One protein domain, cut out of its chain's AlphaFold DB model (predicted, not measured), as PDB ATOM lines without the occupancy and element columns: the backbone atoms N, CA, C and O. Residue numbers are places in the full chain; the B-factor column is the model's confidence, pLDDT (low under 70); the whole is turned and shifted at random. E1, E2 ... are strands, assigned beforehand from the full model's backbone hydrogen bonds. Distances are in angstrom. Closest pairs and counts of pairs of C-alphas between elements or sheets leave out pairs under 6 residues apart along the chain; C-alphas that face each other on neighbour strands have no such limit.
ATOM      1  N   LEU A   3     -23.454 -37.903 -27.549       93.75
ATOM      2  CA  LEU A   3     -23.357 -36.908 -26.489       93.75
ATOM      3  C   LEU A   3     -23.711 -35.549 -27.086       93.75
ATOM      4  O   LEU A   3     -23.123 -35.139 -28.088       93.75
ATOM      5  N   LYS A   4     -24.695 -34.859 -26.511       93.81
ATOM      6  CA  LYS A   4     -25.185 -33.579 -27.034       93.81
ATOM      7  C   LYS A   4     -25.369 -32.569 -25.916       93.81
ATOM      8  O   LYS A   4     -25.934 -32.886 -24.880       93.81
ATOM      9  N   ASN A   5     -24.937 -31.339 -26.152       93.69
ATOM     10  CA  ASN A   5     -25.343 -30.184 -25.364       93.69
ATOM     11  C   ASN A   5     -25.706 -29.023 -26.304       93.69
ATOM     12  O   ASN A   5     -25.807 -29.191 -27.520       93.69
ATOM     13  N   ASN A   6     -25.891 -27.827 -25.747       91.88
ATOM     14  CA  ASN A   6     -26.291 -26.646 -26.522       91.88
ATOM     15  C   ASN A   6     -25.221 -26.136 -27.508       91.88
ATOM     16  O   ASN A   6     -25.532 -25.296 -28.347       91.88
ATOM     17  N   LYS A   7     -23.963 -26.576 -27.390       89.94
ATOM     18  CA  LYS A   7     -22.813 -26.072 -28.163       89.94
ATOM     19  C   LYS A   7     -22.102 -27.147 -28.983       89.94
ATOM     20  O   LYS A   7     -21.464 -26.815 -29.974       89.94
ATOM     21  N   HIS A   8     -22.184 -28.407 -28.565       90.75
ATOM     22  CA  HIS A   8     -21.430 -29.519 -29.127       90.75
ATOM     23  C   HIS A   8     -22.315 -30.752 -29.276       90.75
ATOM     24  O   HIS A   8     -23.210 -31.018 -28.471       90.75
ATOM     25  N   THR A   9     -22.071 -31.518 -30.330       92.00
ATOM     26  CA  THR A   9     -22.693 -32.822 -30.552       92.00
ATOM     27  C   THR A   9     -21.627 -33.760 -31.070       92.00
ATOM     28  O   THR A   9     -20.991 -33.474 -32.079       92.00
ATOM     29  N   GLU A  10     -21.464 -34.889 -30.398       91.00
ATOM     30  CA  GLU A  10     -20.507 -35.915 -30.778       91.00
ATOM     31  C   GLU A  10     -21.186 -37.273 -30.823       91.00
ATOM     32  O   GLU A  10     -21.993 -37.612 -29.956       91.00
ATOM     33  N   THR A  11     -20.883 -38.043 -31.863       90.44
ATOM     34  CA  THR A  11     -21.446 -39.377 -32.062       90.44
ATOM     35  C   THR A  11     -20.325 -40.399 -32.118       90.44
ATOM     36  O   THR A  11     -19.390 -40.274 -32.901       90.44
ATOM     37  N   PHE A  12     -20.464 -41.435 -31.301       87.88
ATOM     38  CA  PHE A  12     -19.530 -42.536 -31.154       87.88
ATOM     39  C   PHE A  12     -20.150 -43.799 -31.727       87.88
ATOM     40  O   PHE A  12     -21.188 -44.274 -31.241       87.88
ATOM     41  N   MET A  13     -19.507 -44.349 -32.747       88.44
ATOM     42  CA  MET A  13     -19.852 -45.667 -33.257       88.44
ATOM     43  C   MET A  13     -19.270 -46.719 -32.324       88.44
ATOM     44  O   MET A  13     -18.082 -46.688 -32.012       88.44
ATOM     45  N   THR A  14     -20.113 -47.636 -31.865       88.88
ATOM     46  CA  THR A  14     -19.656 -48.819 -31.136       88.88
ATOM     47  C   THR A  14     -19.505 -49.977 -32.113       88.88
ATOM     48  O   THR A  14     -20.117 -49.989 -33.181       88.88
ATOM     49  N   ASN A  15     -18.743 -50.994 -31.721       88.69
ATOM     50  CA  ASN A  15     -18.633 -52.238 -32.486       88.69
ATOM     51  C   ASN A  15     -19.801 -53.210 -32.215       88.69
ATOM     52  O   ASN A  15     -19.702 -54.402 -32.514       88.69
ATOM     53  N   ALA A  16     -20.899 -52.727 -31.620       90.75
ATOM     54  CA  ALA A  16     -22.078 -53.539 -31.352       90.75
ATOM     55  C   ALA A  16     -22.749 -53.947 -32.672       90.75
ATOM     56  O   ALA A  16     -23.156 -53.097 -33.462       90.75
ATOM     57  N   ASP A  17     -22.899 -55.254 -32.890       90.94
ATOM     58  CA  ASP A  17     -23.571 -55.809 -34.066       90.94
ATOM     59  C   ASP A  17     -24.786 -56.630 -33.636       90.94
ATOM     60  O   ASP A  17     -24.665 -57.792 -33.237       90.94
ATOM     61  N   ILE A  18     -25.968 -56.020 -33.744       89.38
ATOM     62  CA  ILE A  18     -27.241 -56.632 -33.344       89.38
ATOM     63  C   ILE A  18     -27.578 -57.896 -34.139       89.38
ATOM     64  O   ILE A  18     -28.360 -58.720 -33.680       89.38
ATOM     65  N   ARG A  19     -26.979 -58.094 -35.321       90.38
ATOM     66  CA  ARG A  19     -27.207 -59.296 -36.144       90.38
ATOM     67  C   ARG A  19     -26.572 -60.541 -35.526       90.38
ATOM     68  O   ARG A  19     -26.878 -61.651 -35.942       90.38
ATOM     69  N   LYS A  20     -25.673 -60.353 -34.554       91.44
ATOM     70  CA  LYS A  20     -25.020 -61.421 -33.788       91.44
ATOM     71  C   LYS A  20     -25.716 -61.695 -32.454       91.44
ATOM     72  O   LYS A  20     -25.283 -62.581 -31.723       91.44
ATOM     73  N   TRP A  21     -26.748 -60.928 -32.108       91.38
ATOM     74  CA  TRP A  21     -27.483 -61.099 -30.860       91.38
ATOM     75  C   TRP A  21     -28.444 -62.278 -30.999       91.38
ATOM     76  O   TRP A  21     -29.399 -62.236 -31.771       91.38
ATOM     77  N   LEU A  22     -28.149 -63.356 -30.275       91.94
ATOM     78  CA  LEU A  22     -29.033 -64.512 -30.177       91.94
ATOM     79  C   LEU A  22     -30.211 -64.200 -29.237       91.94
ATOM     80  O   LEU A  22     -30.106 -63.282 -28.422       91.94
ATOM     81  N   PRO A  23     -31.326 -64.948 -29.323       91.88
ATOM     82  CA  PRO A  23     -32.438 -64.789 -28.392       91.88
ATOM     83  C   PRO A  23     -31.997 -64.888 -26.923       91.88
ATOM     84  O   PRO A  23     -31.205 -65.763 -26.573       91.88
ATOM     85  N   GLY A  24     -32.559 -64.025 -26.076       89.94
ATOM     86  CA  GLY A  24     -32.245 -63.927 -24.647       89.94
ATOM     87  C   GLY A  24     -31.718 -62.545 -24.257       89.94
ATOM     88  O   GLY A  24     -31.796 -61.596 -25.039       89.94
ATOM     89  N   ASP A  25     -31.181 -62.446 -23.042       89.62
ATOM     90  CA  ASP A  25     -30.578 -61.215 -22.535       89.62
ATOM     91  C   ASP A  25     -29.152 -61.075 -23.072       89.62
ATOM     92  O   ASP A  25     -28.267 -61.875 -22.761       89.62
ATOM     93  N   ILE A  26     -28.920 -60.042 -23.882       91.25
ATOM     94  CA  ILE A  26     -27.612 -59.758 -24.470       91.25
ATOM     95  C   ILE A  26     -27.056 -58.469 -23.877       91.25
ATOM     96  O   ILE A  26     -27.676 -57.410 -23.952       91.25
ATOM     97  N   VAL A  27     -25.847 -58.559 -23.324       91.25
ATOM     98  CA  VAL A  27     -25.103 -57.408 -22.811       91.25
ATOM     99  C   VAL A  27     -23.946 -57.115 -23.755       91.25
ATOM    100  O   VAL A  27     -23.077 -57.957 -23.978       91.25
ATOM    101  N   PHE A  28     -23.923 -55.898 -24.289       89.19
ATOM    102  CA  PHE A  28     -22.749 -55.340 -24.946       89.19
ATOM    103  C   PHE A  28     -22.041 -54.411 -23.959       89.19
ATOM    104  O   PHE A  28     -22.657 -53.480 -23.447       89.19
ATOM    105  N   ASN A  29     -20.762 -54.669 -23.692       88.88
ATOM    106  CA  ASN A  29     -19.949 -53.861 -22.792       88.88
ATOM    107  C   ASN A  29     -18.663 -53.448 -23.509       88.88
ATOM    108  O   ASN A  29     -17.848 -54.304 -23.850       88.88
ATOM    109  N   ASP A  30     -18.510 -52.151 -23.748       86.06
ATOM    110  CA  ASP A  30     -17.338 -51.570 -24.393       86.06
ATOM    111  C   ASP A  30     -17.097 -50.163 -23.840       86.06
ATOM    112  O   ASP A  30     -18.031 -49.486 -23.395       86.06
ATOM    113  N   ALA A  31     -15.844 -49.724 -23.863       83.12
ATOM    114  CA  ALA A  31     -15.467 -48.400 -23.403       83.12
ATOM    115  C   ALA A  31     -15.589 -47.389 -24.547       83.12
ATOM    116  O   ALA A  31     -15.054 -47.577 -25.638       83.12
ATOM    117  N   CYS A  32     -16.264 -46.275 -24.279       78.06
ATOM    118  CA  CYS A  32     -16.279 -45.130 -25.175       78.06
ATOM    119  C   CYS A  32     -15.356 -44.049 -24.617       78.06
ATOM    120  O   CYS A  32     -15.504 -43.645 -23.464       78.06
ATOM    121  N   TYR A  33     -14.435 -43.556 -25.441       78.19
ATOM    122  CA  TYR A  33     -13.490 -42.512 -25.059       78.19
ATOM    123  C   TYR A  33     -13.837 -41.213 -25.790       78.19
ATOM    124  O   TYR A  33     -13.438 -41.053 -26.945       78.19
ATOM    125  N   PRO A  34     -14.585 -40.292 -25.157       70.62
ATOM    126  CA  PRO A  34     -14.852 -38.978 -25.722       70.62
ATOM    127  C   PRO A  34     -13.581 -38.131 -25.670       70.62
ATOM    128  O   PRO A  34     -13.334 -37.396 -24.712       70.62
ATOM    129  N   GLN A  35     -12.717 -38.276 -26.670       68.44
ATOM    130  CA  GLN A  35     -11.551 -37.414 -26.781       68.44
ATOM    131  C   GLN A  35     -12.027 -36.033 -27.235       68.44
ATOM    132  O   GLN A  35     -12.644 -35.914 -28.282       68.44
ATOM    133  N   GLN A  36     -11.676 -34.993 -26.473       75.31
ATOM    134  CA  GLN A  36     -11.857 -33.575 -26.832       75.31
ATOM    135  C   GLN A  36     -13.242 -32.948 -26.583       75.31
ATOM    136  O   GLN A  36     -13.477 -31.830 -27.044       75.31
ATOM    137  N   LEU A  37     -14.120 -33.569 -25.785       87.06
ATOM    138  CA  LEU A  37     -15.319 -32.876 -25.302       87.06
ATOM    139  C   LEU A  37     -14.961 -31.796 -24.267       87.06
ATOM    140  O   LEU A  37     -14.357 -32.119 -23.241       87.06
ATOM    141  N   PRO A  38     -15.360 -30.525 -24.473       90.06
ATOM    142  CA  PRO A  38     -15.215 -29.500 -23.448       90.06
ATOM    143  C   PRO A  38     -15.986 -29.872 -22.172       90.06
ATOM    144  O   PRO A  38     -17.063 -30.475 -22.279       90.06
ATOM    145  N   PRO A  39     -15.517 -29.454 -20.981       91.62
ATOM    146  CA  PRO A  39     -16.274 -29.606 -19.745       91.62
ATOM    147  C   PRO A  39     -17.692 -29.030 -19.864       91.62
ATOM    148  O   PRO A  39     -17.903 -27.975 -20.472       91.62
ATOM    149  N   GLY A  40     -18.671 -29.718 -19.283       93.12
ATOM    150  CA  GLY A  40     -20.081 -29.343 -19.358       93.12
ATOM    151  C   GLY A  40     -21.036 -30.508 -19.116       93.12
ATOM    152  O   GLY A  40     -20.621 -31.657 -18.981       93.12
ATOM    153  N   GLU A  41     -22.331 -30.199 -19.066       95.62
ATOM    154  CA  GLU A  41     -23.400 -31.200 -19.010       95.62
ATOM    155  C   GLU A  41     -23.787 -31.626 -20.434       95.62
ATOM    156  O   GLU A  41     -23.953 -30.774 -21.312       95.62
ATOM    157  N   TYR A  42     -23.920 -32.932 -20.657       95.31
ATOM    158  CA  TYR A  42     -24.293 -33.530 -21.936       95.31
ATOM    159  C   TYR A  42     -25.440 -34.516 -21.747       95.31
ATOM    160  O   TYR A  42     -25.393 -35.374 -20.864       95.31
ATOM    161  N   ASP A  43     -26.430 -34.442 -22.629       95.88
ATOM    162  CA  ASP A  43     -27.435 -35.479 -22.807       95.88
ATOM    163  C   ASP A  43     -26.806 -36.677 -23.526       95.88
ATOM    164  O   ASP A  43     -26.220 -36.545 -24.609       95.88
ATOM    165  N   ILE A  44     -26.945 -37.857 -22.927       94.81
ATOM    166  CA  ILE A  44     -26.590 -39.138 -23.530       94.81
ATOM    167  C   ILE A  44     -27.797 -39.661 -24.289       94.81
ATOM    168  O   ILE A  44     -28.894 -39.753 -23.739       94.81
ATOM    169  N   ALA A  45     -27.582 -40.095 -25.526       95.56
ATOM    170  CA  ALA A  45     -28.575 -40.845 -26.274       95.56
ATOM    171  C   ALA A  45     -27.972 -42.033 -27.035       95.56
ATOM    172  O   ALA A  45     -26.789 -42.054 -27.387       95.56
ATOM    173  N   VAL A  46     -28.798 -43.033 -27.333       94.62
ATOM    174  CA  VAL A  46     -28.431 -44.211 -28.130       94.62
ATOM    175  C   VAL A  46     -29.391 -44.399 -29.298       94.62
ATOM    176  O   VAL A  46     -30.551 -44.006 -29.239       94.62
ATOM    177  N   ALA A  47     -28.886 -44.984 -30.377       95.62
ATOM    178  CA  ALA A  47     -29.663 -45.374 -31.541       95.62
ATOM    179  C   ALA A  47     -28.934 -46.504 -32.273       95.62
ATOM    180  O   ALA A  47     -27.707 -46.613 -32.199       95.62
ATOM    181  N   LEU A  48     -29.703 -47.318 -32.990       94.44
ATOM    182  CA  LEU A  48     -29.196 -48.283 -33.957       94.44
ATOM    183  C   LEU A  48     -29.167 -47.606 -35.325       94.44
ATOM    184  O   LEU A  48     -30.211 -47.217 -35.857       94.44
ATOM    185  N   LEU A  49     -27.961 -47.416 -35.848       93.19
ATOM    186  CA  LEU A  49     -27.714 -46.600 -37.029       93.19
ATOM    187  C   LEU A  49     -27.605 -47.467 -38.285       93.19
ATOM    188  O   LEU A  49     -27.114 -48.595 -38.229       93.19
ATOM    189  N   ASP A  50     -28.022 -46.913 -39.420       91.31
ATOM    190  CA  ASP A  50     -27.647 -47.441 -40.727       91.31
ATOM    191  C   ASP A  50     -26.118 -47.316 -40.903       91.31
ATOM    192  O   ASP A  50     -25.572 -46.231 -40.685       91.31
ATOM    193  N   PRO A  51     -25.397 -48.389 -41.276       86.88
ATOM    194  CA  PRO A  51     -23.937 -48.361 -41.358       86.88
ATOM    195  C   PRO A  51     -23.394 -47.494 -42.505       86.88
ATOM    196  O   PRO A  51     -22.215 -47.148 -42.480       86.88
ATOM    197  N   HIS A  52     -24.213 -47.148 -43.503       89.12
ATOM    198  CA  HIS A  52     -23.821 -46.305 -44.632       89.12
ATOM    199  C   HIS A  52     -24.169 -44.834 -44.398       89.12
ATOM    200  O   HIS A  52     -23.350 -43.959 -44.670       89.12
ATOM    201  N   LEU A  53     -25.375 -44.558 -43.900       89.81
ATOM    202  CA  LEU A  53     -25.893 -43.202 -43.701       89.81
ATOM    203  C   LEU A  53     -25.575 -42.634 -42.314       89.81
ATOM    204  O   LEU A  53     -25.652 -41.423 -42.123       89.81
ATOM    205  N   LEU A  54     -25.227 -43.489 -41.347       87.38
ATOM    206  CA  LEU A  54     -24.977 -43.134 -39.944       87.38
ATOM    207  C   LEU A  54     -26.164 -42.423 -39.269       87.38
ATOM    208  O   LEU A  54     -26.000 -41.645 -38.330       87.38
ATOM    209  N   THR A  55     -27.381 -42.727 -39.721       92.19
ATOM    210  CA  THR A  55     -28.642 -42.199 -39.183       92.19
ATOM    211  C   THR A  55     -29.449 -43.297 -38.492       92.19
ATOM    212  O   THR A  55     -29.383 -44.445 -38.934       92.19
ATOM    213  N   PRO A  56     -30.243 -42.989 -37.445       94.69
ATOM    214  CA  PRO A  56     -31.117 -43.972 -36.805       94.69
ATOM    215  C   PRO A  56     -32.028 -44.679 -37.809       94.69
ATOM    216  O   PRO A  56     -32.785 -44.032 -38.529       94.69
ATOM    217  N   ALA A  57     -31.949 -46.009 -37.847       94.12
ATOM    218  CA  ALA A  57     -32.653 -46.839 -38.827       94.12
ATOM    219  C   ALA A  57     -33.570 -47.887 -38.186       94.12
ATOM    220  O   ALA A  57     -34.503 -48.364 -38.828       94.12
ATOM    221  N   VAL A  58     -33.339 -48.230 -36.914       93.25
ATOM    222  CA  VAL A  58     -34.155 -49.209 -36.186       93.25
ATOM    223  C   VAL A  58     -34.838 -48.544 -34.998       93.25
ATOM    224  O   VAL A  58     -34.205 -47.858 -34.195       93.25
ATOM    225  N   GLN A  59     -36.143 -48.780 -34.878       93.81
ATOM    226  CA  GLN A  59     -36.930 -48.396 -33.714       93.81
ATOM    227  C   GLN A  59     -36.839 -49.496 -32.654       93.81
ATOM    228  O   GLN A  59     -37.349 -50.597 -32.843       93.81
ATOM    229  N   LEU A  60     -36.194 -49.181 -31.534       90.81
ATOM    230  CA  LEU A  60     -36.209 -50.013 -30.339       90.81
ATOM    231  C   LEU A  60     -37.621 -50.040 -29.742       90.81
ATOM    232  O   LEU A  60     -38.314 -49.018 -29.727       90.81
ATOM    233  N   ALA A  61     -38.018 -51.199 -29.217       90.31
ATOM    234  CA  ALA A  61     -39.298 -51.416 -28.542       90.31
ATOM    235  C   ALA A  61     -39.300 -50.853 -27.105       90.31
ATOM    236  O   ALA A  61     -39.682 -51.533 -26.157       90.31
ATOM    237  N   ILE A  62     -38.825 -49.617 -26.949       92.19
ATOM    238  CA  ILE A  62     -38.799 -48.858 -25.696       92.19
ATOM    239  C   ILE A  62     -39.404 -47.471 -25.936       92.19
ATOM    240  O   ILE A  62     -39.430 -46.975 -27.066       92.19
ATOM    241  N   GLU A  63     -39.884 -46.838 -24.872       93.31
ATOM    242  CA  GLU A  63     -40.399 -45.469 -24.920       93.31
ATOM    243  C   GLU A  63     -39.269 -44.428 -25.045       93.31
ATOM    244  O   GLU A  63     -38.084 -44.737 -24.923       93.31
ATOM    245  N   GLY A  64     -39.636 -43.166 -25.296       92.81
ATOM    246  CA  GLY A  64     -38.696 -42.038 -25.252       92.81
ATOM    247  C   GLY A  64     -37.940 -41.738 -26.549       92.81
ATOM    248  O   GLY A  64     -37.055 -40.886 -26.538       92.81
ATOM    249  N   LYS A  65     -38.283 -42.380 -27.676       95.69
ATOM    250  CA  LYS A  65     -37.720 -42.038 -28.996       95.69
ATOM    251  C   LYS A  65     -37.976 -40.558 -29.326       95.69
ATOM    252  O   LYS A  65     -39.126 -40.126 -29.370       95.69
ATOM    253  N   GLN A  66     -36.915 -39.806 -29.594       94.81
ATOM    254  CA  GLN A  66     -36.976 -38.425 -30.079       94.81
ATOM    255  C   GLN A  66     -37.305 -38.379 -31.580       94.81
ATOM    256  O   GLN A  66     -37.158 -39.374 -32.292       94.81
ATOM    257  N   GLU A  67     -37.725 -37.214 -32.083       94.19
ATOM    258  CA  GLU A  67     -38.065 -37.019 -33.506       94.19
ATOM    259  C   GLU A  67     -36.905 -37.358 -34.454       94.19
ATOM    260  O   GLU A  67     -37.120 -37.851 -35.557       94.19
ATOM    261  N   ASP A  68     -35.667 -37.163 -33.999       93.38
ATOM    262  CA  ASP A  68     -34.448 -37.499 -34.738       93.38
ATOM    263  C   ASP A  68     -34.064 -38.991 -34.662       93.38
ATOM    264  O   ASP A  68     -33.032 -39.392 -35.197       93.38
ATOM    265  N   GLY A  69     -34.881 -39.815 -34.000       95.12
ATOM    266  CA  GLY A  69     -34.713 -41.261 -33.877       95.12
ATOM    267  C   GLY A  69     -33.805 -41.725 -32.740       95.12
ATOM    268  O   GLY A  69     -33.588 -42.931 -32.605       95.12
ATOM    269  N   TRP A  70     -33.290 -40.812 -31.916       96.50
ATOM    270  CA  TRP A  70     -32.435 -41.144 -30.778       96.50
ATOM    271  C   TRP A  70     -33.232 -41.380 -29.494       96.50
ATOM    272  O   TRP A  70     -34.267 -40.765 -29.256       96.50
ATOM    273  N   TYR A  71     -32.715 -42.254 -28.636       97.06
ATOM    274  CA  TYR A  71     -33.300 -42.581 -27.339       97.06
ATOM    275  C   TYR A  71     -32.437 -41.980 -26.223       97.06
ATOM    276  O   TYR A  71     -31.274 -42.375 -26.108       97.06
ATOM    277  N   PRO A  72     -32.948 -41.041 -25.411       95.94
ATOM    278  CA  PRO A  72     -32.202 -40.428 -24.322       95.94
ATOM    279  C   PRO A  72     -32.009 -41.426 -23.175       95.94
ATOM    280  O   PRO A  72     -32.947 -42.101 -22.761       95.94
ATOM    281  N   MET A  73     -30.786 -41.506 -22.664       94.62
ATOM    282  CA  MET A  73     -30.390 -42.408 -21.574       94.62
ATOM    283  C   MET A  73     -30.112 -41.661 -20.263       94.62
ATOM    284  O   MET A  73     -29.870 -42.285 -19.235       94.62
ATOM    285  N   GLY A  74     -30.141 -40.328 -20.291       94.69
ATOM    286  CA  GLY A  74     -29.860 -39.470 -19.146       94.69
ATOM    287  C   GLY A  74     -28.790 -38.437 -19.467       94.69
ATOM    288  O   GLY A  74     -28.531 -38.140 -20.632       94.69
ATOM    289  N   LYS A  75     -28.175 -37.891 -18.422       95.62
ATOM    290  CA  LYS A  75     -27.176 -36.828 -18.522       95.62
ATOM    291  C   LYS A  75     -25.880 -37.222 -17.839       95.62
ATOM    292  O   LYS A  75     -25.900 -37.943 -16.843       95.62
ATOM    293  N   ILE A  76     -24.773 -36.698 -18.346       93.12
ATOM    294  CA  ILE A  76     -23.470 -36.750 -17.682       93.12
ATOM    295  C   ILE A  76     -22.852 -35.366 -17.593       93.12
ATOM    296  O   ILE A  76     -23.064 -34.516 -18.456       93.12
ATOM    297  N   THR A  77     -22.031 -35.182 -16.567       93.62
ATOM    298  CA  THR A  77     -21.233 -33.976 -16.377       93.62
ATOM    299  C   THR A  77     -19.771 -34.314 -16.601       93.62
ATOM    300  O   THR A  77     -19.203 -35.135 -15.884       93.62
ATOM    301  N   LEU A  78     -19.165 -33.667 -17.590       89.69
ATOM    302  CA  LEU A  78     -17.726 -33.686 -17.809       89.69
ATOM    303  C   LEU A  78     -17.100 -32.546 -17.011       89.69
ATOM    304  O   LEU A  78     -17.384 -31.372 -17.261       89.69
ATOM    305  N   THR A  79     -16.269 -32.901 -16.039       87.06
ATOM    306  CA  THR A  79     -15.454 -31.955 -15.274       87.06
ATOM    307  C   THR A  79     -14.063 -31.824 -15.904       87.06
ATOM    308  O   THR A  79     -13.644 -32.746 -16.604       87.06
TER     309      THR A  79
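Overview. This is residues 3 to 79 of the 80 residues of an uncharacterized protein of Chitinophaga sp. XS-30 (UniProt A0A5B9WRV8). This model has little regular structure: E2 and E4 make a two-stranded antiparallel ribbon with E1 near E2, and in the long loop of residues 12 to 39, residues 19 to 25 stick out. The printed part has 77 residues, with no named helix and four named strands, E1 to E4 in that order, holding 21 residues; its class is all strand. It is only just compact, close to loose, with a radius of gyration of the C-alphas of 13.6 A, spanning 39 by 27 by 25 A.

Arrangement. Start at E1, residues 9 to 11, near E2, residues 40 to 46. E4, residues 71 to 78, is antiparallel to E2 at 154 degrees; look for N 42 and O 76, 2.8 A apart, within hydrogen-bond range. E3, residues 56 to 58, pairs with residues 48 to 49.

Along the chain. Find C-alpha 9 at (-22.693, -32.822, -30.552), where E1 begins. E2 runs 19.2 A; E4, 20.3 A, bends by 54 degrees at residue 74 and ends at (-17.726, -33.686, -17.809).

Size, cuts and confidence. The printed part has no cut. Links E1 to E2 and E3 to E4 are long. Residue 35 is under pLDDT 70.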